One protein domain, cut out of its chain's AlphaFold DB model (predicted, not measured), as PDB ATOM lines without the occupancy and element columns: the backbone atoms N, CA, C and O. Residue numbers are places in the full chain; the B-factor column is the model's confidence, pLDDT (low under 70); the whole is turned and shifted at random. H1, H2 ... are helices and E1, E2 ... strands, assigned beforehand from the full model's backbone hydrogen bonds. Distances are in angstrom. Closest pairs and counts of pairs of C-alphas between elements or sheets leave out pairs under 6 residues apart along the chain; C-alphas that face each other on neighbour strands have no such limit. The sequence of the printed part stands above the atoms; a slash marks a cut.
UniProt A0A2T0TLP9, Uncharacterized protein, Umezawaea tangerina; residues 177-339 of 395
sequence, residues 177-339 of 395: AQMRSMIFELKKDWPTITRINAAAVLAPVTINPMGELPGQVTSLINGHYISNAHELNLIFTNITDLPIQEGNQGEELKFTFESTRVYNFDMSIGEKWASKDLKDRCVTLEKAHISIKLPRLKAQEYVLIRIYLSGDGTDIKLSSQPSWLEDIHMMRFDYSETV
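What this domain is: This is residues 177 to 339 of the 395 residues of an uncharacterized protein of Umezawaea tangerina (UniProt A0A2T0TLP9). The domain is a strand sandwich: a twisted sheet of six strands, with a smaller sheet of four strands covering part of one of its faces and leaving the end with E1 uncovered. The short helix H1 sits at the side where the edge strands E7 and E8 of the two sheets come near each other, and the small hairpin of E3 and E4 lies at one end, far from the middle. The 163 printed residues hold twelve named strands and one named helix, in the order E1 to E7, H1, E8 to E12, and the class is mostly strand. The large sheet, E1, E12, E2, E5, E10, E7, is mixed; the small one, E8, E9, E6, E11, is antiparallel. The whole is compact, with a radius of gyration of the C-alphas of 16.4 A and spans of 52 by 39 by 29 A.

Where its parts are: In the large sheet, E1 is residues 177 to 181, beginning at C-alpha 177 (115.289, 152.542, 201.743). E12, residues 328 to 338, is 29.5 A long and ends at C-alpha 338 (107.650, 155.326, 206.980). E2, residues 196 to 204, is 25.6 A long; E5, residues 230 to 238, 25.9 A; E10, residues 302 to 310, 26.0 A; E7, residues 261 to 269, 24.8 A, and it bends by 52 degrees at residue 264. The small sheet has E8, residues 283 to 286, E9, 289 to 292, E6, 253 to 256, and E11, 317 to 320. E3 is residues 217 to 221, E4 224 to 226 and H1 276 to 282.

How they stand to each other: E2 and E5 are antiparallel, with N 199 and O 235 2.8 A apart. E5 and E10 are antiparallel, with N 234 and O 305 at 2.8 A. E12 and E2 are parallel at 28 degrees, with N 331 and O 200 at 2.7 A. The two sheets form a sandwich, two sheets face to face: the facing parts are 10.5 A centre to centre and their best planes 11 degrees apart. In the small sheet E9 and E6 are antiparallel, with N 292 and O 253 at 2.8 A. H1, with each O i to N i+4 pair within hydrogen-bond range, only grazes the large sheet; its closest C-alphas with E7 are those of Lys 279 and Met 267, 6.5 A. In the hairpin E3 and E4, N 226 and O 219 are 2.8 A apart.

The domain as a whole: The C-alphas farthest apart, of Pro 214 and Leu 242, are 52.8 A from each other. The printed part has no cut. The links E1 to E2, E2 to E3 and E5 to E6 are long. The mean pLDDT of the printed part is 83.0; it is under 70 at residues 177 to 180, 182, 207 to 217, 247 to 249 and 335 to 339.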
ATOM      1  N   ALA A 177     115.029 153.411 202.872       62.91
ATOM      2  CA  ALA A 177     115.289 152.542 201.743       62.91
ATOM      3  C   ALA A 177     116.089 151.332 202.237       62.91
ATOM      4  O   ALA A 177     117.177 151.485 202.799       62.91
ATOM      5  N   GLN A 178     115.548 150.133 202.042       64.44
ATOM      6  CA  GLN A 178     116.335 148.914 202.170       64.44
ATOM      7  C   GLN A 178     116.789 148.494 200.783       64.44
ATOM      8  O   GLN A 178     115.973 148.340 199.881       64.44
ATOM      9  N   MET A 179     118.099 148.317 200.638       65.06
ATOM     10  CA  MET A 179     118.695 147.750 199.442       65.06
ATOM     11  C   MET A 179     119.035 146.298 199.742       65.06
ATOM     12  O   MET A 179     119.864 146.023 200.614       65.06
ATOM     13  N   ARG A 180     118.374 145.370 199.054       65.62
ATOM     14  CA  ARG A 180     118.652 143.935 199.173       65.62
ATOM     15  C   ARG A 180     119.172 143.423 197.848       65.62
ATOM     16  O   ARG A 180     118.614 143.759 196.805       65.62
ATOM     17  N   SER A 181     120.243 142.639 197.904       71.00
ATOM     18  CA  SER A 181     120.701 141.916 196.727       71.00
ATOM     19  C   SER A 181     119.721 140.773 196.436       71.00
ATOM     20  O   SER A 181     119.273 140.102 197.363       71.00
ATOM     21  N   MET A 182     119.364 140.575 195.166       69.81
ATOM     22  CA  MET A 182     118.468 139.491 194.737       69.81
ATOM     23  C   MET A 182     119.206 138.161 194.523       69.81
ATOM     24  O   MET A 182     118.557 137.139 194.325       69.81
ATOM     25  N   ILE A 183     120.546 138.174 194.548       72.62
ATOM     26  CA  ILE A 183     121.394 137.007 194.254       72.62
ATOM     27  C   ILE A 183     122.153 136.550 195.509       72.62
ATOM     28  O   ILE A 183     122.110 135.379 195.872       72.62
ATOM     29  N   PHE A 184     122.814 137.478 196.206       72.19
ATOM     30  CA  PHE A 184     123.587 137.221 197.429       72.19
ATOM     31  C   PHE A 184     122.908 137.784 198.678       72.19
ATOM     32  O   PHE A 184     122.446 138.927 198.665       72.19
ATOM     33  N   GLU A 185     122.937 137.036 199.781       74.12
ATOM     34  CA  GLU A 185     122.410 137.493 201.073       74.12
ATOM     35  C   GLU A 185     123.355 138.474 201.792       74.12
ATOM     36  O   GLU A 185     122.895 139.433 202.415       74.12
ATOM     37  N   LEU A 186     124.677 138.267 201.707       75.62
ATOM     38  CA  LEU A 186     125.676 139.072 202.418       75.62
ATOM     39  C   LEU A 186     126.599 139.820 201.450       75.62
ATOM     40  O   LEU A 186     127.101 139.269 200.477       75.62
ATOM     41  N   LYS A 187     126.914 141.079 201.785       70.44
ATOM     42  CA  LYS A 187     127.788 141.949 200.974       70.44
ATOM     43  C   LYS A 187     129.202 141.394 200.760       70.44
ATOM     44  O   LYS A 187     129.834 141.688 199.756       70.44
ATOM     45  N   LYS A 188     129.723 140.630 201.721       79.44
ATOM     46  CA  LYS A 188     131.073 140.046 201.642       79.44
ATOM     47  C   LYS A 188     131.187 138.941 200.582       79.44
ATOM     48  O   LYS A 188     132.299 138.630 200.184       79.44
ATOM     49  N   ASP A 189     130.055 138.369 200.171       79.19
ATOM     50  CA  ASP A 189     129.997 137.299 199.172       79.19
ATOM     51  C   ASP A 189     129.881 137.873 197.749       79.19
ATOM     52  O   ASP A 189     129.812 137.123 196.781       79.19
ATOM     53  N   TRP A 190     129.863 139.206 197.616       76.12
ATOM     54  CA  TRP A 190     129.815 139.876 196.324       76.12
ATOM     55  C   TRP A 190     131.159 139.700 195.604       76.12
ATOM     56  O   TRP A 190     132.212 139.900 196.224       76.12
ATOM     57  N   PRO A 191     131.158 139.350 194.309       75.12
ATOM     58  CA  PRO A 191     132.394 139.148 193.577       75.12
ATOM     59  C   PRO A 191     133.180 140.449 193.427       75.12
ATOM     60  O   PRO A 191     132.647 141.561 193.407       75.12
ATOM     61  N   THR A 192     134.500 140.303 193.318       74.81
ATOM     62  CA  THR A 192     135.377 141.434 193.016       74.81
ATOM     63  C   THR A 192     135.290 141.714 191.526       74.81
ATOM     64  O   THR A 192     135.748 140.912 190.723       74.81
ATOM     65  N   ILE A 193     134.695 142.846 191.171       76.62
ATOM     66  CA  ILE A 193     134.516 143.255 189.780       76.62
ATOM     67  C   ILE A 193     135.856 143.720 189.206       76.62
ATOM     68  O   ILE A 193     136.482 144.622 189.767       76.62
ATOM     69  N   THR A 194     136.265 143.169 188.063       76.31
ATOM     70  CA  THR A 194     137.563 143.496 187.448       76.31
ATOM     71  C   THR A 194     137.477 144.330 186.167       76.31
ATOM     72  O   THR A 194     138.456 144.993 185.820       76.31
ATOM     73  N   ARG A 195     136.337 144.335 185.454       86.38
ATOM     74  CA  ARG A 195     136.211 145.022 184.145       86.38
ATOM     75  C   ARG A 195     134.989 145.919 184.002       86.38
ATOM     76  O   ARG A 195     135.121 147.131 183.843       86.38
ATOM     77  N   ILE A 196     133.804 145.316 184.030       88.44
ATOM     78  CA  ILE A 196     132.521 146.016 183.953       88.44
ATOM     79  C   ILE A 196     131.826 145.862 185.292       88.44
ATOM     80  O   ILE A 196     131.489 144.751 185.685       88.44
ATOM     81  N   ASN A 197     131.565 146.980 185.961       88.00
ATOM     82  CA  ASN A 197     130.653 147.000 187.095       88.00
ATOM     83  C   ASN A 197     129.225 147.087 186.567       88.00
ATOM     84  O   ASN A 197     128.843 148.134 186.038       88.00
ATOM     85  N   ALA A 198     128.467 145.997 186.684       89.38
ATOM     86  CA  ALA A 198     127.051 145.984 186.356       89.38
ATOM     87  C   ALA A 198     126.197 145.990 187.624       89.38
ATOM     88  O   ALA A 198     126.349 145.147 188.507       89.38
ATOM     89  N   ALA A 199     125.244 146.909 187.676       89.19
ATOM     90  CA  ALA A 199     124.224 146.966 188.707       89.19
ATOM     91  C   ALA A 199     122.844 147.034 188.057       89.19
ATOM     92  O   ALA A 199     122.626 147.800 187.123       89.19
ATOM     93  N   ALA A 200     121.905 146.256 188.571       89.62
ATOM     94  CA  ALA A 200     120.501 146.304 188.218       89.62
ATOM     95  C   ALA A 200     119.726 146.788 189.437       89.62
ATOM     96  O   ALA A 200     119.642 146.083 190.431       89.62
ATOM     97  N   VAL A 201     119.189 147.998 189.386       88.69
ATOM     98  CA  VAL A 201     118.476 148.628 190.495       88.69
ATOM     99  C   VAL A 201     116.999 148.718 190.161       88.69
ATOM    100  O   VAL A 201     116.609 149.487 189.287       88.69
ATOM    101  N   LEU A 202     116.180 147.954 190.869       88.75
ATOM    102  CA  LEU A 202     114.732 148.015 190.772       88.75
ATOM    103  C   LEU A 202     114.182 148.950 191.851       88.75
ATOM    104  O   LEU A 202     114.399 148.713 193.038       88.75
ATOM    105  N   ALA A 203     113.465 149.995 191.448       85.75
ATOM    106  CA  ALA A 203     112.812 150.931 192.360       85.75
ATOM    107  C   ALA A 203     111.391 151.246 191.873       85.75
ATOM    108  O   ALA A 203     111.166 151.279 190.663       85.75
ATOM    109  N   PRO A 204     110.416 151.496 192.760       82.38
ATOM    110  CA  PRO A 204     109.094 151.924 192.321       82.38
ATOM    111  C   PRO A 204     109.162 153.359 191.780       82.38
ATOM    112  O   PRO A 204     109.890 154.205 192.299       82.38
ATOM    113  N   VAL A 205     108.394 153.646 190.729       80.56
ATOM    114  CA  VAL A 205     108.337 154.975 190.085       80.56
ATOM    115  C   VAL A 205     107.662 156.005 190.999       80.56
ATOM    116  O   VAL A 205     108.014 157.188 191.006       80.56
ATOM    117  N   THR A 206     106.691 155.539 191.780       73.75
ATOM    118  CA  THR A 206     105.933 156.321 192.754       73.75
ATOM    119  C   THR A 206     106.250 155.833 194.155       73.75
ATOM    120  O   THR A 206     106.172 154.633 194.423       73.75
ATOM    121  N   ILE A 207     106.552 156.749 195.070       66.31
ATOM    122  CA  ILE A 207     106.716 156.390 196.478       66.31
ATOM    123  C   ILE A 207     105.328 156.378 197.115       66.31
ATOM    124  O   ILE A 207     104.739 157.434 197.337       66.31
ATOM    125  N   ASN A 208     104.821 155.192 197.446       67.31
ATOM    126  CA  ASN A 208     103.649 155.061 198.301       67.31
ATOM    127  C   ASN A 208     104.066 154.463 199.653       67.31
ATOM    128  O   ASN A 208     104.124 153.243 199.802       67.31
ATOM    129  N   PRO A 209     104.408 155.304 200.640       57.91
ATOM    130  CA  PRO A 209     105.014 154.851 201.885       57.91
ATOM    131  C   PRO A 209     104.005 154.198 202.853       57.91
ATOM    132  O   PRO A 209     104.389 153.817 203.957       57.91
ATOM    133  N   MET A 210     102.727 154.081 202.459       58.53
ATOM    134  CA  MET A 210     101.615 153.636 203.309       58.53
ATOM    135  C   MET A 210     100.874 152.389 202.797       58.53
ATOM    136  O   MET A 210      99.862 152.014 203.382       58.53
ATOM    137  N   GLY A 211     101.353 151.732 201.735       63.56
ATOM    138  CA  GLY A 211     100.661 150.587 201.126       63.56
ATOM    139  C   GLY A 211      99.681 151.018 200.034       63.56
ATOM    140  O   GLY A 211     100.028 151.864 199.222       63.56
ATOM    141  N   GLU A 212      98.479 150.445 199.962       59.19
ATOM    142  CA  GLU A 212      97.471 150.845 198.969       59.19
ATOM    143  C   GLU A 212      96.776 152.143 199.419       59.19
ATOM    144  O   GLU A 212      96.076 152.171 200.432       59.19
ATOM    145  N   LEU A 213      96.974 153.244 198.681       62.47
ATOM    146  CA  LEU A 213      96.075 154.393 198.811       62.47
ATOM    147  C   LEU A 213      94.695 153.952 198.295       62.47
ATOM    148  O   LEU A 213      94.648 153.201 197.318       62.47
ATOM    149  N   PRO A 214      93.580 154.393 198.908       57.16
ATOM    150  CA  PRO A 214      92.271 154.179 198.303       57.16
ATOM    151  C   PRO A 214      92.270 154.775 196.885       57.16
ATOM    152  O   PRO A 214      92.942 155.773 196.642       57.16
ATOM    153  N   GLY A 215      91.558 154.146 195.945       57.88
ATOM    154  CA  GLY A 215      91.553 154.544 194.529       57.88
ATOM    155  C   GLY A 215      92.750 154.027 193.712       57.88
ATOM    156  O   GLY A 215      93.802 153.669 194.235       57.88
ATOM    157  N   GLN A 216      92.593 153.960 192.385       61.28
ATOM    158  CA  GLN A 216      93.669 153.526 191.486       61.28
ATOM    159  C   GLN A 216      94.575 154.710 191.135       61.28
ATOM    160  O   GLN A 216      94.384 155.374 190.114       61.28
ATOM    161  N   VAL A 217      95.593 154.975 191.957       63.00
ATOM    162  CA  VAL A 217      96.692 155.849 191.526       63.00
ATOM    163  C   VAL A 217      97.496 155.098 190.469       63.00
ATOM    164  O   VAL A 217      98.142 154.089 190.755       63.00
ATOM    165  N   THR A 218      97.450 155.581 189.231       73.75
ATOM    166  CA  THR A 218      98.150 154.963 188.100       73.75
ATOM    167  C   THR A 218      99.203 155.904 187.538       73.75
ATOM    168  O   THR A 218      99.077 157.132 187.575       73.75
ATOM    169  N   SER A 219     100.279 155.318 187.016       76.44
ATOM    170  CA  SER A 219     101.283 156.055 186.251       76.44
ATOM    171  C   SER A 219     101.008 155.859 184.768       76.44
ATOM    172  O   SER A 219     100.924 154.728 184.299       76.44
ATOM    173  N   LEU A 220     100.887 156.946 184.013       75.94
ATOM    174  CA  LEU A 220     100.837 156.900 182.560       75.94
ATOM    175  C   LEU A 220     102.258 157.034 182.019       75.94
ATOM    176  O   LEU A 220     102.870 158.101 182.104       75.94
ATOM    177  N   ILE A 221     102.759 155.957 181.423       75.50
ATOM    178  CA  ILE A 221     104.067 155.921 180.770       75.50
ATOM    179  C   ILE A 221     103.818 155.684 179.282       75.50
ATOM    180  O   ILE A 221     103.312 154.640 178.881       75.50
ATOM    181  N   ASN A 222     104.137 156.677 178.449       74.38
ATOM    182  CA  ASN A 222     103.917 156.640 176.993       74.38
ATOM    183  C   ASN A 222     102.486 156.310 176.555       74.38
ATOM    184  O   ASN A 222     102.288 155.599 175.576       74.38
ATOM    185  N   GLY A 223     101.486 156.821 177.270       77.19
ATOM    186  CA  GLY A 223     100.085 156.571 176.926       77.19
ATOM    187  C   GLY A 223      99.533 155.242 177.445       77.19
ATOM    188  O   GLY A 223      98.366 154.957 177.210       77.19
ATOM    189  N   HIS A 224     100.323 154.463 178.189       77.75
ATOM    190  CA  HIS A 224      99.855 153.257 178.865       77.75
ATOM    191  C   HIS A 224      99.722 153.497 180.366       77.75
ATOM    192  O   HIS A 224     100.673 153.952 181.001       77.75
ATOM    193  N   TYR A 225      98.548 153.199 180.922       78.00
ATOM    194  CA  TYR A 225      98.319 153.215 182.365       78.00
ATOM    195  C   TYR A 225      98.936 151.972 182.997       78.00
ATOM    196  O   TYR A 225      98.682 150.850 182.559       78.00
ATOM    197  N   ILE A 226      99.752 152.186 184.022       80.31
ATOM    198  CA  ILE A 226     100.494 151.142 184.718       80.31
ATOM    199  C   ILE A 226     100.188 151.253 186.210       80.31
ATOM    200  O   ILE A 226     100.467 152.279 186.838       80.31
ATOM    201  N   SER A 227      99.622 150.186 186.771       76.00
ATOM    202  CA  SER A 227      99.558 149.971 188.216       76.00
ATOM    203  C   SER A 227     100.896 149.417 188.713       76.00
ATOM    204  O   SER A 227     101.545 148.626 188.022       76.00
ATOM    205  N   ASN A 228     101.323 149.847 189.905       80.69
ATOM    206  CA  ASN A 228     102.586 149.426 190.524       80.69
ATOM    207  C   ASN A 228     103.790 149.595 189.584       80.69
ATOM    208  O   ASN A 228     104.554 148.660 189.366       80.69
ATOM    209  N   ALA A 229     103.930 150.773 188.972       86.56
ATOM    210  CA  ALA A 229     105.018 151.032 188.037       86.56
ATOM    211  C   ALA A 229     106.378 150.972 188.749       86.56
ATOM    212  O   ALA A 229     106.595 151.670 189.742       86.56
ATOM    213  N   HIS A 230     107.301 150.181 188.204       89.62
ATOM    214  CA  HIS A 230     108.690 150.109 188.655       89.62
ATOM    215  C   HIS A 230     109.642 150.532 187.537       89.62
ATOM    216  O   HIS A 230     109.352 150.390 186.347       89.62
ATOM    217  N   GLU A 231     110.788 151.071 187.928       89.19
ATOM    218  CA  GLU A 231     111.902 151.397 187.054       89.19
ATOM    219  C   GLU A 231     113.072 150.465 187.384       89.19
ATOM    220  O   GLU A 231     113.608 150.479 188.494       89.19
ATOM    221  N   LEU A 232     113.472 149.654 186.407       91.31
ATOM    222  CA  LEU A 232     114.701 148.874 186.444       91.31
ATOM    223  C   LEU A 232     115.819 149.692 185.789       91.31
ATOM    224  O   LEU A 232     115.823 149.915 184.578       91.31
ATOM    225  N   ASN A 233     116.767 150.140 186.601       91.38
ATOM    226  CA  ASN A 233     117.961 150.861 186.187       91.38
ATOM    227  C   ASN A 233     119.122 149.876 186.048       91.38
ATOM    228  O   ASN A 233     119.652 149.395 187.044       91.38
ATOM    229  N   LEU A 234     119.538 149.597 184.821       92.69
ATOM    230  CA  LEU A 234     120.723 148.803 184.530       92.69
ATOM    231  C   LEU A 234     121.894 149.745 184.261       92.69
ATOM    232  O   LEU A 234     121.879 150.514 183.301       92.69
ATOM    233  N   ILE A 235     122.894 149.705 185.127       93.50
ATOM    234  CA  ILE A 235     124.072 150.564 185.097       93.50
ATOM    235  C   ILE A 235     125.268 149.683 184.785       93.50
ATOM    236  O   ILE A 235     125.533 148.739 185.519       93.50
ATOM    237  N   PHE A 236     125.995 150.010 183.726       93.62
ATOM    238  CA  PHE A 236     127.220 149.325 183.333       93.62
ATOM    239  C   PHE A 236     128.345 150.342 183.288       93.62
ATOM    240  O   PHE A 236     128.318 151.232 182.445       93.62
ATOM    241  N   THR A 237     129.335 150.211 184.162       92.81
ATOM    242  CA  THR A 237     130.479 151.125 184.222       92.81
ATOM    243  C   THR A 237     131.744 150.389 183.826       92.81
ATOM    244  O   THR A 237     132.084 149.369 184.429       92.81
ATOM    245  N   ASN A 238     132.469 150.917 182.841       93.69
ATOM    246  CA  ASN A 238     133.816 150.453 182.540       93.69
ATOM    247  C   ASN A 238     134.778 150.994 183.596       93.69
ATOM    248  O   ASN A 238     135.165 152.156 183.540       93.69
ATOM    249  N   ILE A 239     135.172 150.152 184.546       91.75
ATOM    250  CA  ILE A 239     136.077 150.553 185.632       91.75
ATOM    251  C   ILE A 239     137.557 150.441 185.246       91.75
ATOM    252  O   ILE A 239     138.421 150.776 186.053       91.75
ATOM    253  N   THR A 240     137.857 149.974 184.032       90.44
ATOM    254  CA  THR A 240     139.229 149.848 183.531       90.44
ATOM    255  C   THR A 240     139.728 151.149 182.906       90.44
ATOM    256  O   THR A 240     138.950 152.015 182.498       90.44
ATOM    257  N   ASP A 241     141.048 151.249 182.752       91.31
ATOM    258  CA  ASP A 241     141.703 152.359 182.050       91.31
ATOM    259  C   ASP A 241     141.707 152.190 180.521       91.31
ATOM    260  O   ASP A 241     142.188 153.057 179.788       91.31
ATOM    261  N   LEU A 242     141.175 151.075 180.015       89.94
ATOM    262  CA  LEU A 242     141.152 150.754 178.594       89.94
ATOM    263  C   LEU A 242     139.721 150.794 178.051       89.94
ATOM    264  O   LEU A 242     138.765 150.474 178.756       89.94
ATOM    265  N   PRO A 243     139.530 151.181 176.779       88.12
ATOM    266  CA  PRO A 243     138.221 151.086 176.164       88.12
ATOM    267  C   PRO A 243     137.826 149.617 176.001       88.12
ATOM    268  O   PRO A 243     138.593 148.810 175.472       88.12
ATOM    269  N   ILE A 244     136.598 149.295 176.381       84.62
ATOM    270  CA  ILE A 244     135.997 147.990 176.125       84.62
ATOM    271  C   ILE A 244     135.351 148.073 174.747       84.62
ATOM    272  O   ILE A 244     134.508 148.938 174.498       84.62
ATOM    273  N   GLN A 245     135.821 147.240 173.815       80.06
ATOM    274  CA  GLN A 245     135.231 147.161 172.477       80.06
ATOM    275  C   GLN A 245     133.781 146.671 172.569       80.06
ATOM    276  O   GLN A 245     133.409 146.089 173.585       80.06
ATOM    277  N   GLU A 246     132.967 146.930 171.535       71.06
ATOM    278  CA  GLU A 246     131.625 146.333 171.444       71.06
ATOM    279  C   GLU A 246     131.750 144.843 171.770       71.06
ATOM    280  O   GLU A 246     132.554 144.149 171.140       71.06
ATOM    281  N   GLY A 247     131.066 144.416 172.840       58.16
ATOM    282  CA  GLY A 247     131.295 143.113 173.460       58.16
ATOM    283  C   GLY A 247     131.281 142.022 172.398       58.16
ATOM    284  O   GLY A 247     130.411 142.069 171.530       58.16
ATOM    285  N   ASN A 248     132.276 141.119 172.439       57.44
ATOM    286  CA  ASN A 248     132.455 139.953 171.560       57.44
ATOM    287  C   ASN A 248     131.166 139.642 170.788       57.44
ATOM    288  O   ASN A 248     130.218 139.168 171.406       57.44
ATOM    289  N   GLN A 249     131.137 139.995 169.494       57.88
ATOM    290  CA  GLN A 249     129.994 140.467 168.677       57.88
ATOM    291  C   GLN A 249     128.655 139.677 168.667       57.88
ATOM    292  O   GLN A 249     127.777 139.980 167.861       57.88
ATOM    293  N   GLY A 250     128.437 138.695 169.539       70.88
ATOM    294  CA  GLY A 250     127.186 137.952 169.676       70.88
ATOM    295  C   GLY A 250     126.707 137.697 171.107       70.88
ATOM    296  O   GLY A 250     125.607 137.175 171.258       70.88
ATOM    297  N   GLU A 251     127.469 138.040 172.149       88.31
ATOM    298  CA  GLU A 251     127.037 137.756 173.524       88.31
ATOM    299  C   GLU A 251     126.090 138.837 174.065       88.31
ATOM    300  O   GLU A 251     126.365 140.035 173.992       88.31
ATOM    301  N   GLU A 252     124.968 138.396 174.627       92.00
ATOM    302  CA  GLU A 252     123.881 139.245 175.112       92.00
ATOM    303  C   GLU A 252     123.635 138.977 176.595       92.00
ATOM    304  O   GLU A 252     123.586 137.826 177.028       92.00
ATOM    305  N   LEU A 253     123.412 140.038 177.364       91.50
ATOM    306  CA  LEU A 253     122.838 139.923 178.698       91.50
ATOM    307  C   LEU A 253     121.319 139.824 178.567       91.50
ATOM    308  O   LEU A 253     120.706 140.726 177.992       91.50
ATOM    309  N   LYS A 254     120.709 138.753 179.084       94.44
ATOM    310  CA  LYS A 254     119.267 138.512 178.930       94.44
ATOM    311  C   LYS A 254     118.539 138.447 180.256       94.44
ATOM    312  O   LYS A 254     118.842 137.587 181.081       94.44
ATOM    313  N   PHE A 255     117.499 139.254 180.405       93.56
ATOM    314  CA  PHE A 255     116.541 139.159 181.505       93.56
ATOM    315  C   PHE A 255     115.229 138.562 181.015       93.56
ATOM    316  O   PHE A 255     114.761 138.916 179.933       93.56
ATOM    317  N   THR A 256     114.626 137.693 181.816       92.88
ATOM    318  CA  THR A 256     113.282 137.145 181.604       92.88
ATOM    319  C   THR A 256     112.320 137.651 182.672       92.88
ATOM    320  O   THR A 256     112.721 137.819 183.824       92.88
ATOM    321  N   PHE A 257     111.057 137.823 182.291       91.81
ATOM    322  CA  PHE A 257     109.947 138.275 183.131       91.81
ATOM    323  C   PHE A 257     108.801 137.261 182.997       91.81
ATOM    324  O   PHE A 257     108.521 136.816 181.886       91.81
ATOM    325  N   GLU A 258     108.135 136.873 184.084       87.69
ATOM    326  CA  GLU A 258     107.027 135.898 184.030       87.69
ATOM    327  C   GLU A 258     105.660 136.591 183.940       87.69
ATOM    328  O   GLU A 258     104.802 136.234 183.135       87.69
ATOM    329  N   SER A 259     105.477 137.615 184.761       86.00
ATOM    330  CA  SER A 259     104.263 138.402 184.975       86.00
ATOM    331  C   SER A 259     104.476 139.898 184.706       86.00
ATOM    332  O   SER A 259     103.530 140.612 184.359       86.00
ATOM    333  N   THR A 260     105.721 140.368 184.804       88.56
ATOM    334  CA  THR A 260     106.106 141.756 184.557       88.56
ATOM    335  C   THR A 260     106.084 142.083 183.060       88.56
ATOM    336  O   THR A 260     106.648 141.367 182.232       88.56
ATOM    337  N   ARG A 261     105.450 143.205 182.691       89.62
ATOM    338  CA  ARG A 261     105.442 143.726 181.314       89.62
ATOM    339  C   ARG A 261     106.367 144.923 181.191       89.62
ATOM    340  O   ARG A 261     106.340 145.814 182.038       89.62
ATOM    341  N   VAL A 262     107.118 144.971 180.096       89.75
ATOM    342  CA  VAL A 262     107.985 146.097 179.744       89.75
ATOM    343  C   VAL A 262     107.220 147.072 178.856       89.75
ATOM    344  O   VAL A 262     106.704 146.681 177.812       89.75
ATOM    345  N   TYR A 263     107.163 148.345 179.245       87.19
ATOM    346  CA  TYR A 263     106.425 149.371 178.492       87.19
ATOM    347  C   TYR A 263     107.336 150.275 177.679       87.19
ATOM    348  O   TYR A 263     106.944 150.794 176.634       87.19
ATOM    349  N   ASN A 264     108.542 150.526 178.180       88.50
ATOM    350  CA  ASN A 264     109.485 151.417 177.532       88.50
ATOM    351  C   ASN A 264     110.885 151.223 178.095       88.50
ATOM    352  O   ASN A 264     111.050 150.733 179.213       88.50
ATOM    353  N   PHE A 265     111.870 151.724 177.357       92.12
ATOM    354  CA  PHE A 265     113.198 151.944 177.889       92.12
ATOM    355  C   PHE A 265     113.827 153.229 177.346       92.12
ATOM    356  O   PHE A 265     113.489 153.707 176.261       92.12
ATOM    357  N   ASP A 266     114.763 153.769 178.114       92.06
ATOM    358  CA  ASP A 266     115.665 154.840 177.713       92.06
ATOM    359  C   ASP A 266     117.107 154.406 177.979       92.06
ATOM    360  O   ASP A 266     117.361 153.518 178.789       92.06
ATOM    361  N   MET A 267     118.063 155.026 177.293       94.00
ATOM    362  CA  MET A 267     119.478 154.695 177.434       94.00
ATOM    363  C   MET A 267     120.322 155.960 177.351       94.00
ATOM    364  O   MET A 267     120.098 156.782 176.460       94.00
ATOM    365  N   SER A 268     121.310 156.100 178.228       94.12
ATOM    366  CA  SER A 268     122.361 157.113 178.123       94.12
ATOM    367  C   SER A 268     123.745 156.472 178.139       94.12
ATOM    368  O   SER A 268     123.931 155.378 178.673       94.12
ATOM    369  N   ILE A 269     124.706 157.165 177.530       95.00
ATOM    370  CA  ILE A 269     126.134 156.856 177.601       95.00
ATOM    371  C   ILE A 269     126.830 158.082 178.177       95.00
ATOM    372  O   ILE A 269     126.763 159.177 177.605       95.00
ATOM    373  N   GLY A 270     127.433 157.912 179.351       92.81
ATOM    374  CA  GLY A 270     127.771 159.028 180.217       92.81
ATOM    375  C   GLY A 270     126.539 159.911 180.437       92.81
ATOM    376  O   GLY A 270     125.424 159.434 180.656       92.81
ATOM    377  N   GLU A 271     126.727 161.217 180.286       90.88
ATOM    378  CA  GLU A 271     125.674 162.221 180.477       90.88
ATOM    379  C   GLU A 271     124.773 162.428 179.246       90.88
ATOM    380  O   GLU A 271     123.848 163.240 179.278       90.88
ATOM    381  N   LYS A 272     125.031 161.727 178.134       92.12
ATOM    382  CA  LYS A 272     124.320 161.943 176.866       92.12
ATOM    383  C   LYS A 272     123.302 160.843 176.609       92.12
ATOM    384  O   LYS A 272     123.635 159.660 176.606       92.12
ATOM    385  N   TRP A 273     122.065 161.234 176.316       92.94
ATOM    386  CA  TRP A 273     121.033 160.307 175.854       92.94
ATOM    387  C   TRP A 273     121.423 159.677 174.512       92.94
ATOM    388  O   TRP A 273     121.865 160.370 173.593       92.94
ATOM    389  N   ALA A 274     121.261 158.361 174.407       92.12
ATOM    390  CA  ALA A 274     121.561 157.608 173.200       92.12
ATOM    391  C   ALA A 274     120.566 157.945 172.077       92.12
ATOM    392  O   ALA A 274     119.367 158.130 172.314       92.12
ATOM    393  N   SER A 275     121.060 157.978 170.835       94.12
ATOM    394  CA  SER A 275     120.199 158.071 169.653       94.12
ATOM    395  C   SER A 275     119.289 156.844 169.549       94.12
ATOM    396  O   SER A 275     119.585 155.786 170.107       94.12
ATOM    397  N   LYS A 276     118.182 156.966 168.808       92.62
ATOM    398  CA  LYS A 276     117.265 155.843 168.572       92.62
ATOM    399  C   LYS A 276     117.995 154.629 167.979       92.62
ATOM    400  O   LYS A 276     117.903 153.550 168.541       92.62
ATOM    401  N   ASP A 277     118.810 154.832 166.948       94.69
ATOM    402  CA  ASP A 277     119.552 153.745 166.292       94.69
ATOM    403  C   ASP A 277     120.539 153.041 167.231       94.69
ATOM    404  O   ASP A 277     120.815 151.851 167.096       94.69
ATOM    405  N   LEU A 278     121.117 153.769 168.189       93.38
ATOM    406  CA  LEU A 278     121.984 153.160 169.189       93.38
ATOM    407  C   LEU A 278     121.172 152.344 170.198       93.38
ATOM    408  O   LEU A 278     121.565 151.227 170.514       93.38
ATOM    409  N   LYS A 279     120.018 152.861 170.635       94.44
ATOM    410  CA  LYS A 279     119.084 152.131 171.503       94.44
ATOM    411  C   LYS A 279     118.622 150.825 170.869       94.44
ATOM    412  O   LYS A 279     118.750 149.786 171.504       94.44
ATOM    413  N   ASP A 280     118.179 150.878 169.617       93.56
ATOM    414  CA  ASP A 280     117.625 149.726 168.898       93.56
ATOM    415  C   ASP A 280     118.691 148.646 168.609       93.56
ATOM    416  O   ASP A 280     118.364 147.472 168.467       93.56
ATOM    417  N   ARG A 281     119.981 149.016 168.553       93.62
ATOM    418  CA  ARG A 281     121.099 148.058 168.434       93.62
ATOM    419  C   ARG A 281     121.527 147.450 169.769       93.62
ATOM    420  O   ARG A 281     122.001 146.316 169.792       93.62
ATOM    421  N   CYS A 282     121.424 148.215 170.853       93.62
ATOM    422  CA  CYS A 282     121.915 147.814 172.169       93.62
ATOM    423  C   CYS A 282     120.862 147.109 173.020       93.62
ATOM    424  O   CYS A 282     121.234 146.348 173.905       93.62
ATOM    425  N   VAL A 283     119.573 147.362 172.801       94.88
ATOM    426  CA  VAL A 283     118.498 146.810 173.626       94.88
ATOM    427  C   VAL A 283     117.391 146.280 172.731       94.88
ATOM    428  O   VAL A 283     116.728 147.036 172.023       94.88
ATOM    429  N   THR A 284     117.149 144.978 172.827       95.06
ATOM    430  CA  THR A 284     116.016 144.320 172.182       95.06
ATOM    431  C   THR A 284     114.980 143.982 173.243       95.06
ATOM    432  O   THR A 284     115.280 143.281 174.211       95.06
ATOM    433  N   LEU A 285     113.758 144.482 173.054       91.44
ATOM    434  CA  LEU A 285     112.605 144.144 173.879       91.44
ATOM    435  C   LEU A 285     111.725 143.132 173.144       91.44
ATOM    436  O   LEU A 285     111.132 143.448 172.115       91.44
ATOM    437  N   GLU A 286     111.593 141.940 173.706       89.12
ATOM    438  CA  GLU A 286     110.612 140.938 173.296       89.12
ATOM    439  C   GLU A 286     109.670 140.694 174.476       89.12
ATOM    440  O   GLU A 286     110.071 140.869 175.616       89.12
ATOM    441  N   LYS A 287     108.409 140.316 174.235       83.25
ATOM    442  CA  LYS A 287     107.315 140.269 175.238       83.25
ATOM    443  C   LYS A 287     107.742 140.067 176.705       83.25
ATOM    444  O   LYS A 287     107.378 140.874 177.553       83.25
ATOM    445  N   ALA A 288     108.474 138.987 176.970       87.50
ATOM    446  CA  ALA A 288     108.905 138.547 178.294       87.50
ATOM    447  C   ALA A 288     110.436 138.559 178.463       87.50
ATOM    448  O   ALA A 288     110.951 137.964 179.410       87.50
ATOM    449  N   HIS A 289     111.177 139.182 177.541       91.75
ATOM    450  CA  HIS A 289     112.635 139.152 177.492       91.75
ATOM    451  C   HIS A 289     113.234 140.519 177.159       91.75
ATOM    452  O   HIS A 289     112.779 141.227 176.263       91.75
ATOM    453  N   ILE A 290     114.322 140.863 177.838       94.56
ATOM    454  CA  ILE A 290     115.164 142.002 177.480       94.56
ATOM    455  C   ILE A 290     116.548 141.470 177.179       94.56
ATOM    456  O   ILE A 290     117.151 140.844 178.046       94.56
ATOM    457  N   SER A 291     117.042 141.734 175.974       95.06
ATOM    458  CA  SER A 291     118.404 141.386 175.566       95.06
ATOM    459  C   SER A 291     119.231 142.654 175.410       95.06
ATOM    460  O   SER A 291     118.784 143.607 174.774       95.06
ATOM    461  N   ILE A 292     120.427 142.669 175.996       94.69
ATOM    462  CA  ILE A 292     121.294 143.846 176.046       94.69
ATOM    463  C   ILE A 292     122.660 143.514 175.465       94.69
ATOM    464  O   ILE A 292     123.350 142.606 175.933       94.69
ATOM    465  N   LYS A 293     123.063 144.317 174.482       93.94
ATOM    466  CA  LYS A 293     124.413 144.395 173.929       93.94
ATOM    467  C   LYS A 293     125.031 145.709 174.357       93.94
ATOM    468  O   LYS A 293     124.532 146.778 174.000       93.94
ATOM    469  N   LEU A 294     126.123 145.643 175.112       91.94
ATOM    470  CA  LEU A 294     126.814 146.865 175.492       91.94
ATOM    471  C   LEU A 294     127.493 147.500 174.275       91.94
ATOM    472  O   LEU A 294     128.181 146.802 173.522       91.94
ATOM    473  N   PRO A 295     127.330 148.821 174.085       93.25
ATOM    474  CA  PRO A 295     128.119 149.546 173.107       93.25
ATOM    475  C   PRO A 295     129.590 149.570 173.540       93.25
ATOM    476  O   PRO A 295     129.936 149.237 174.674       93.25
ATOM    477  N   ARG A 296     130.465 150.039 172.650       92.69
ATOM    478  CA  ARG A 296     131.842 150.372 173.024       92.69
ATOM    479  C   ARG A 296     131.841 151.413 174.149       92.69
ATOM    480  O   ARG A 296     131.258 152.483 173.975       92.69
ATOM    481  N   LEU A 297     132.560 151.132 175.235       92.50
ATOM    482  CA  LEU A 297     132.725 152.050 176.366       92.50
ATOM    483  C   LEU A 297     134.162 152.530 176.470       92.50
ATOM    484  O   LEU A 297     135.103 151.737 176.436       92.50
ATOM    485  N   LYS A 298     134.344 153.839 176.625       95.06
ATOM    486  CA  LYS A 298     135.635 154.421 177.007       95.06
ATOM    487  C   LYS A 298     135.961 154.077 178.461       95.06
ATOM    488  O   LYS A 298     135.105 153.601 179.205       95.06
ATOM    489  N   ALA A 299     137.209 154.304 178.856       94.31
ATOM    490  CA  ALA A 299     137.624 154.190 180.251       94.31
ATOM    491  C   ALA A 299     136.745 155.081 181.144       94.31
ATOM    492  O   ALA A 299     136.504 156.239 180.794       94.31
ATOM    493  N   GLN A 300     136.266 154.539 182.268       92.31
ATOM    494  CA  GLN A 300     135.400 155.220 183.247       92.31
ATOM    495  C   GLN A 300     134.045 155.714 182.705       92.31
ATOM    496  O   GLN A 300     133.304 156.411 183.398       92.31
ATOM    497  N   GLU A 301     133.690 155.359 181.470       95.31
ATOM    498  CA  GLU A 301     132.379 155.658 180.902       95.31
ATOM    499  C   GLU A 301     131.345 154.656 181.418       95.31
ATOM    500  O   GLU A 301     131.661 153.504 181.731       95.31
ATOM    501  N   TYR A 302     130.093 155.098 181.492       95.00
ATOM    502  CA  TYR A 302     128.985 154.250 181.899       95.00
ATOM    503  C   TYR A 302     127.861 154.257 180.869       95.00
ATOM    504  O   TYR A 302     127.649 155.236 180.156       95.00
ATOM    505  N   VAL A 303     127.119 153.161 180.829       95.25
ATOM    506  CA  VAL A 303     125.812 153.053 180.193       95.25
ATOM    507  C   VAL A 303     124.773 152.953 181.287       95.25
ATOM    508  O   VAL A 303     124.911 152.154 182.209       95.25
ATOM    509  N   LEU A 304     123.715 153.740 181.159       94.69
ATOM    510  CA  LEU A 304     122.521 153.611 181.977       94.69
ATOM    511  C   LEU A 304     121.360 153.252 181.060       94.69
ATOM    512  O   LEU A 304     121.007 154.038 180.186       94.69
ATOM    513  N   ILE A 305     120.760 152.085 181.271       94.19
ATOM    514  CA  ILE A 305     119.527 151.657 180.612       94.19
ATOM    515  C   ILE A 305     118.416 151.692 181.657       94.19
ATOM    516  O   ILE A 305     118.490 151.021 182.681       94.19
ATOM    517  N   ARG A 306     117.382 152.486 181.402       92.50
ATOM    518  CA  ARG A 306     116.201 152.623 182.258       92.50
ATOM    519  C   ARG A 306     115.053 151.889 181.620       92.50
ATOM    520  O   ARG A 306     114.723 152.199 180.482       92.50
ATOM    521  N   ILE A 307     114.438 150.962 182.331       91.88
ATOM    522  CA  ILE A 307     113.344 150.143 181.819       91.88
ATOM    523  C   ILE A 307     112.134 150.346 182.721       91.88
ATOM    524  O   ILE A 307     112.241 150.205 183.935       91.88
ATOM    525  N   TYR A 308     110.984 150.653 182.129       89.88
ATOM    526  CA  TYR A 308     109.738 150.855 182.866       89.88
ATOM    527  C   TYR A 308     108.867 149.607 182.783       89.88
ATOM    528  O   TYR A 308     108.570 149.110 181.689       89.88
ATOM    529  N   LEU A 309     108.462 149.130 183.952       90.69
ATOM    530  CA  LEU A 309     107.852 147.829 184.182       90.69
ATOM    531  C   LEU A 309     106.487 147.987 184.873       90.69
ATOM    532  O   LEU A 309     106.317 148.895 185.689       90.69
ATOM    533  N   SER A 310     105.526 147.103 184.582       88.81
ATOM    534  CA  SER A 310     104.354 146.895 185.458       88.81
ATOM    535  C   SER A 310     104.608 145.793 186.470       88.81
ATOM    536  O   SER A 310     105.233 144.795 186.121       88.81
ATOM    537  N   GLY A 311     103.973 145.892 187.636       85.00
ATOM    538  CA  GLY A 311     104.155 144.914 188.706       85.00
ATOM    539  C   GLY A 311     105.405 145.219 189.521       85.00
ATOM    540  O   GLY A 311     106.069 146.224 189.293       85.00
ATOM    541  N   ASP A 312     105.713 144.370 190.495       82.44
ATOM    542  CA  ASP A 312     106.766 144.633 191.479       82.44
ATOM    543  C   ASP A 312     108.163 144.140 191.074       82.44
ATOM    544  O   ASP A 312     109.098 144.248 191.865       82.44
ATOM    545  N   GLY A 313     108.300 143.591 189.861       85.00
ATOM    546  CA  GLY A 313     109.557 143.088 189.306       85.00
ATOM    547  C   GLY A 313     110.221 141.980 190.131       85.00
ATOM    548  O   GLY A 313     111.420 141.746 189.986       85.00
ATOM    549  N   THR A 314     109.479 141.292 191.006       84.44
ATOM    550  CA  THR A 314     110.001 140.150 191.785       84.44
ATOM    551  C   THR A 314     110.413 138.965 190.925       84.44
ATOM    552  O   THR A 314     111.246 138.157 191.328       84.44
ATOM    553  N   ASP A 315     109.830 138.865 189.740       88.56
ATOM    554  CA  ASP A 315     109.978 137.778 188.784       88.56
ATOM    555  C   ASP A 315     111.098 138.007 187.760       88.56
ATOM    556  O   ASP A 315     111.265 137.202 186.840       88.56
ATOM    557  N   ILE A 316     111.868 139.093 187.896       89.81
ATOM    558  CA  ILE A 316     112.998 139.391 187.017       89.81
ATOM    559  C   ILE A 316     114.098 138.363 187.267       89.81
ATOM    560  O   ILE A 316     114.681 138.304 188.350       89.81
ATOM    561  N   LYS A 317     114.422 137.580 186.238       90.25
ATOM    562  CA  LYS A 317     115.474 136.560 186.289       90.25
ATOM    563  C   LYS A 317     116.541 136.838 185.244       90.25
ATOM    564  O   LYS A 317     116.228 137.154 184.097       90.25
ATOM    565  N   LEU A 318     117.804 136.680 185.627       90.12
ATOM    566  CA  LEU A 318     118.911 136.657 184.682       90.12
ATOM    567  C   LEU A 318     118.928 135.295 183.974       90.12
ATOM    568  O   LEU A 318     119.101 134.260 184.608       90.12
ATOM    569  N   SER A 319     118.721 135.301 182.662       90.75
ATOM    570  CA  SER A 319     118.595 134.088 181.836       90.75
ATOM    571  C   SER A 319     119.830 133.792 180.989       90.75
ATOM    572  O   SER A 319     120.056 132.650 180.601       90.75
ATOM    573  N   SER A 320     120.646 134.808 180.709       90.88
ATOM    574  CA  SER A 320     121.933 134.654 180.040       90.88
ATOM    575  C   SER A 320     122.876 135.758 180.493       90.88
ATOM    576  O   SER A 320     122.474 136.923 180.548       90.88
ATOM    577  N   GLN A 321     124.112 135.381 180.815       90.00
ATOM    578  CA  GLN A 321     125.182 136.289 181.199       90.00
ATOM    579  C   GLN A 321     126.332 136.157 180.194       90.00
ATOM    580  O   GLN A 321     126.786 135.040 179.939       90.00
ATOM    581  N   PRO A 322     126.800 137.268 179.614       88.31
ATOM    582  CA  PRO A 322     127.903 137.241 178.671       88.31
ATOM    583  C   PRO A 322     129.237 137.039 179.398       88.31
ATOM    584  O   PRO A 322     129.404 137.467 180.535       88.31
ATOM    585  N   SER A 323     130.219 136.446 178.722       84.88
ATOM    586  CA  SER A 323     131.544 136.134 179.278       84.88
ATOM    587  C   SER A 323     132.350 137.373 179.678       84.88
ATOM    588  O   SER A 323     133.246 137.296 180.515       84.88
ATOM    589  N   TRP A 324     132.040 138.529 179.083       82.62
ATOM    590  CA  TRP A 324     132.652 139.809 179.441       82.62
ATOM    591  C   TRP A 324     132.115 140.389 180.751       82.62
ATOM    592  O   TRP A 324     132.723 141.320 181.288       82.62
ATOM    593  N   LEU A 325     130.991 139.868 181.251       84.38
ATOM    594  CA  LEU A 325     130.413 140.257 182.523       84.38
ATOM    595  C   LEU A 325     130.705 139.182 183.558       84.38
ATOM    596  O   LEU A 325     130.235 138.055 183.439       84.38
ATOM    597  N   GLU A 326     131.470 139.535 184.584       83.50
ATOM    598  CA  GLU A 326     131.768 138.607 185.676       83.50
ATOM    599  C   GLU A 326     130.541 138.366 186.549       83.50
ATOM    600  O   GLU A 326     130.259 137.225 186.907       83.50
ATOM    601  N   ASP A 327     129.793 139.431 186.849       83.19
ATOM    602  CA  ASP A 327     128.556 139.362 187.618       83.19
ATOM    603  C   ASP A 327     127.706 140.630 187.448       83.19
ATOM    604  O   ASP A 327     128.186 141.661 186.965       83.19
ATOM    605  N   ILE A 328     126.446 140.563 187.875       83.06
ATOM    606  CA  ILE A 328     125.535 141.698 187.959       83.06
ATOM    607  C   ILE A 328     124.903 141.816 189.343       83.06
ATOM    608  O   ILE A 328     124.186 140.945 189.825       83.06
ATOM    609  N   HIS A 329     125.078 142.979 189.964       83.06
ATOM    610  CA  HIS A 329     124.469 143.263 191.254       83.06
ATOM    611  C   HIS A 329     122.999 143.642 191.083       83.06
ATOM    612  O   HIS A 329     122.672 144.799 190.820       83.06
ATOM    613  N   MET A 330     122.101 142.676 191.251       82.81
ATOM    614  CA  MET A 330     120.661 142.932 191.282       82.81
ATOM    615  C   MET A 330     120.242 143.425 192.662       82.81
ATOM    616  O   MET A 330     120.414 142.722 193.650       82.81
ATOM    617  N   MET A 331     119.697 144.631 192.730       81.25
ATOM    618  CA  MET A 331     119.322 145.336 193.943       81.25
ATOM    619  C   MET A 331     117.880 145.805 193.832       81.25
ATOM    620  O   MET A 331     117.494 146.417 192.838       81.25
ATOM    621  N   ARG A 332     117.096 145.568 194.878       81.50
ATOM    622  CA  ARG A 332     115.737 146.095 194.996       81.50
ATOM    623  C   ARG A 332     115.686 147.176 196.063       81.50
ATOM    624  O   ARG A 332     116.241 146.989 197.147       81.50
ATOM    625  N   PHE A 333     115.031 148.285 195.738       78.25
ATOM    626  CA  PHE A 333     114.671 149.345 196.667       78.25
ATOM    627  C   PHE A 333     113.242 149.128 197.132       78.25
ATOM    628  O   PHE A 333     112.295 149.374 196.389       78.25
ATOM    629  N   ASP A 334     113.110 148.719 198.388       70.00
ATOM    630  CA  ASP A 334     111.826 148.685 199.068       70.00
ATOM    631  C   ASP A 334     111.741 149.848 200.054       70.00
ATOM    632  O   ASP A 334     112.630 150.059 200.890       70.00
ATOM    633  N   TYR A 335     110.642 150.594 199.970       67.06
ATOM    634  CA  TYR A 335     110.250 151.562 200.987       67.06
ATOM    635  C   TYR A 335     109.479 150.798 202.059       67.06
ATOM    636  O   TYR A 335     108.257 150.723 202.029       67.06
ATOM    637  N   SER A 336     110.213 150.130 202.953       50.91
ATOM    638  CA  SER A 336     109.612 149.120 203.831       50.91
ATOM    639  C   SER A 336     108.846 149.704 205.014       50.91
ATOM    640  O   SER A 336     108.145 148.961 205.677       50.91
ATOM    641  N   GLU A 337     109.005 150.994 205.314       54.62
ATOM    642  CA  GLU A 337     108.343 151.673 206.428       54.62
ATOM    643  C   GLU A 337     108.541 153.186 206.271       54.62
ATOM    644  O   GLU A 337     109.665 153.655 206.043       54.62
ATOM    645  N   THR A 338     107.474 153.966 206.469       51.19
ATOM    646  CA  THR A 338     107.650 155.326 206.980       51.19
ATOM    647  C   THR A 338     108.297 155.146 208.344       51.19
ATOM    648  O   THR A 338     107.603 154.806 209.301       51.19
ATOM    649  N   VAL A 339     109.627 155.273 208.436       45.31
ATOM    650  CA  VAL A 339     110.289 155.312 209.743       45.31
ATOM    651  C   VAL A 339     109.615 156.450 210.453       45.31
ATOM    652  O   VAL A 339     109.682 157.574 209.948       45.31
TER     653      VAL A 339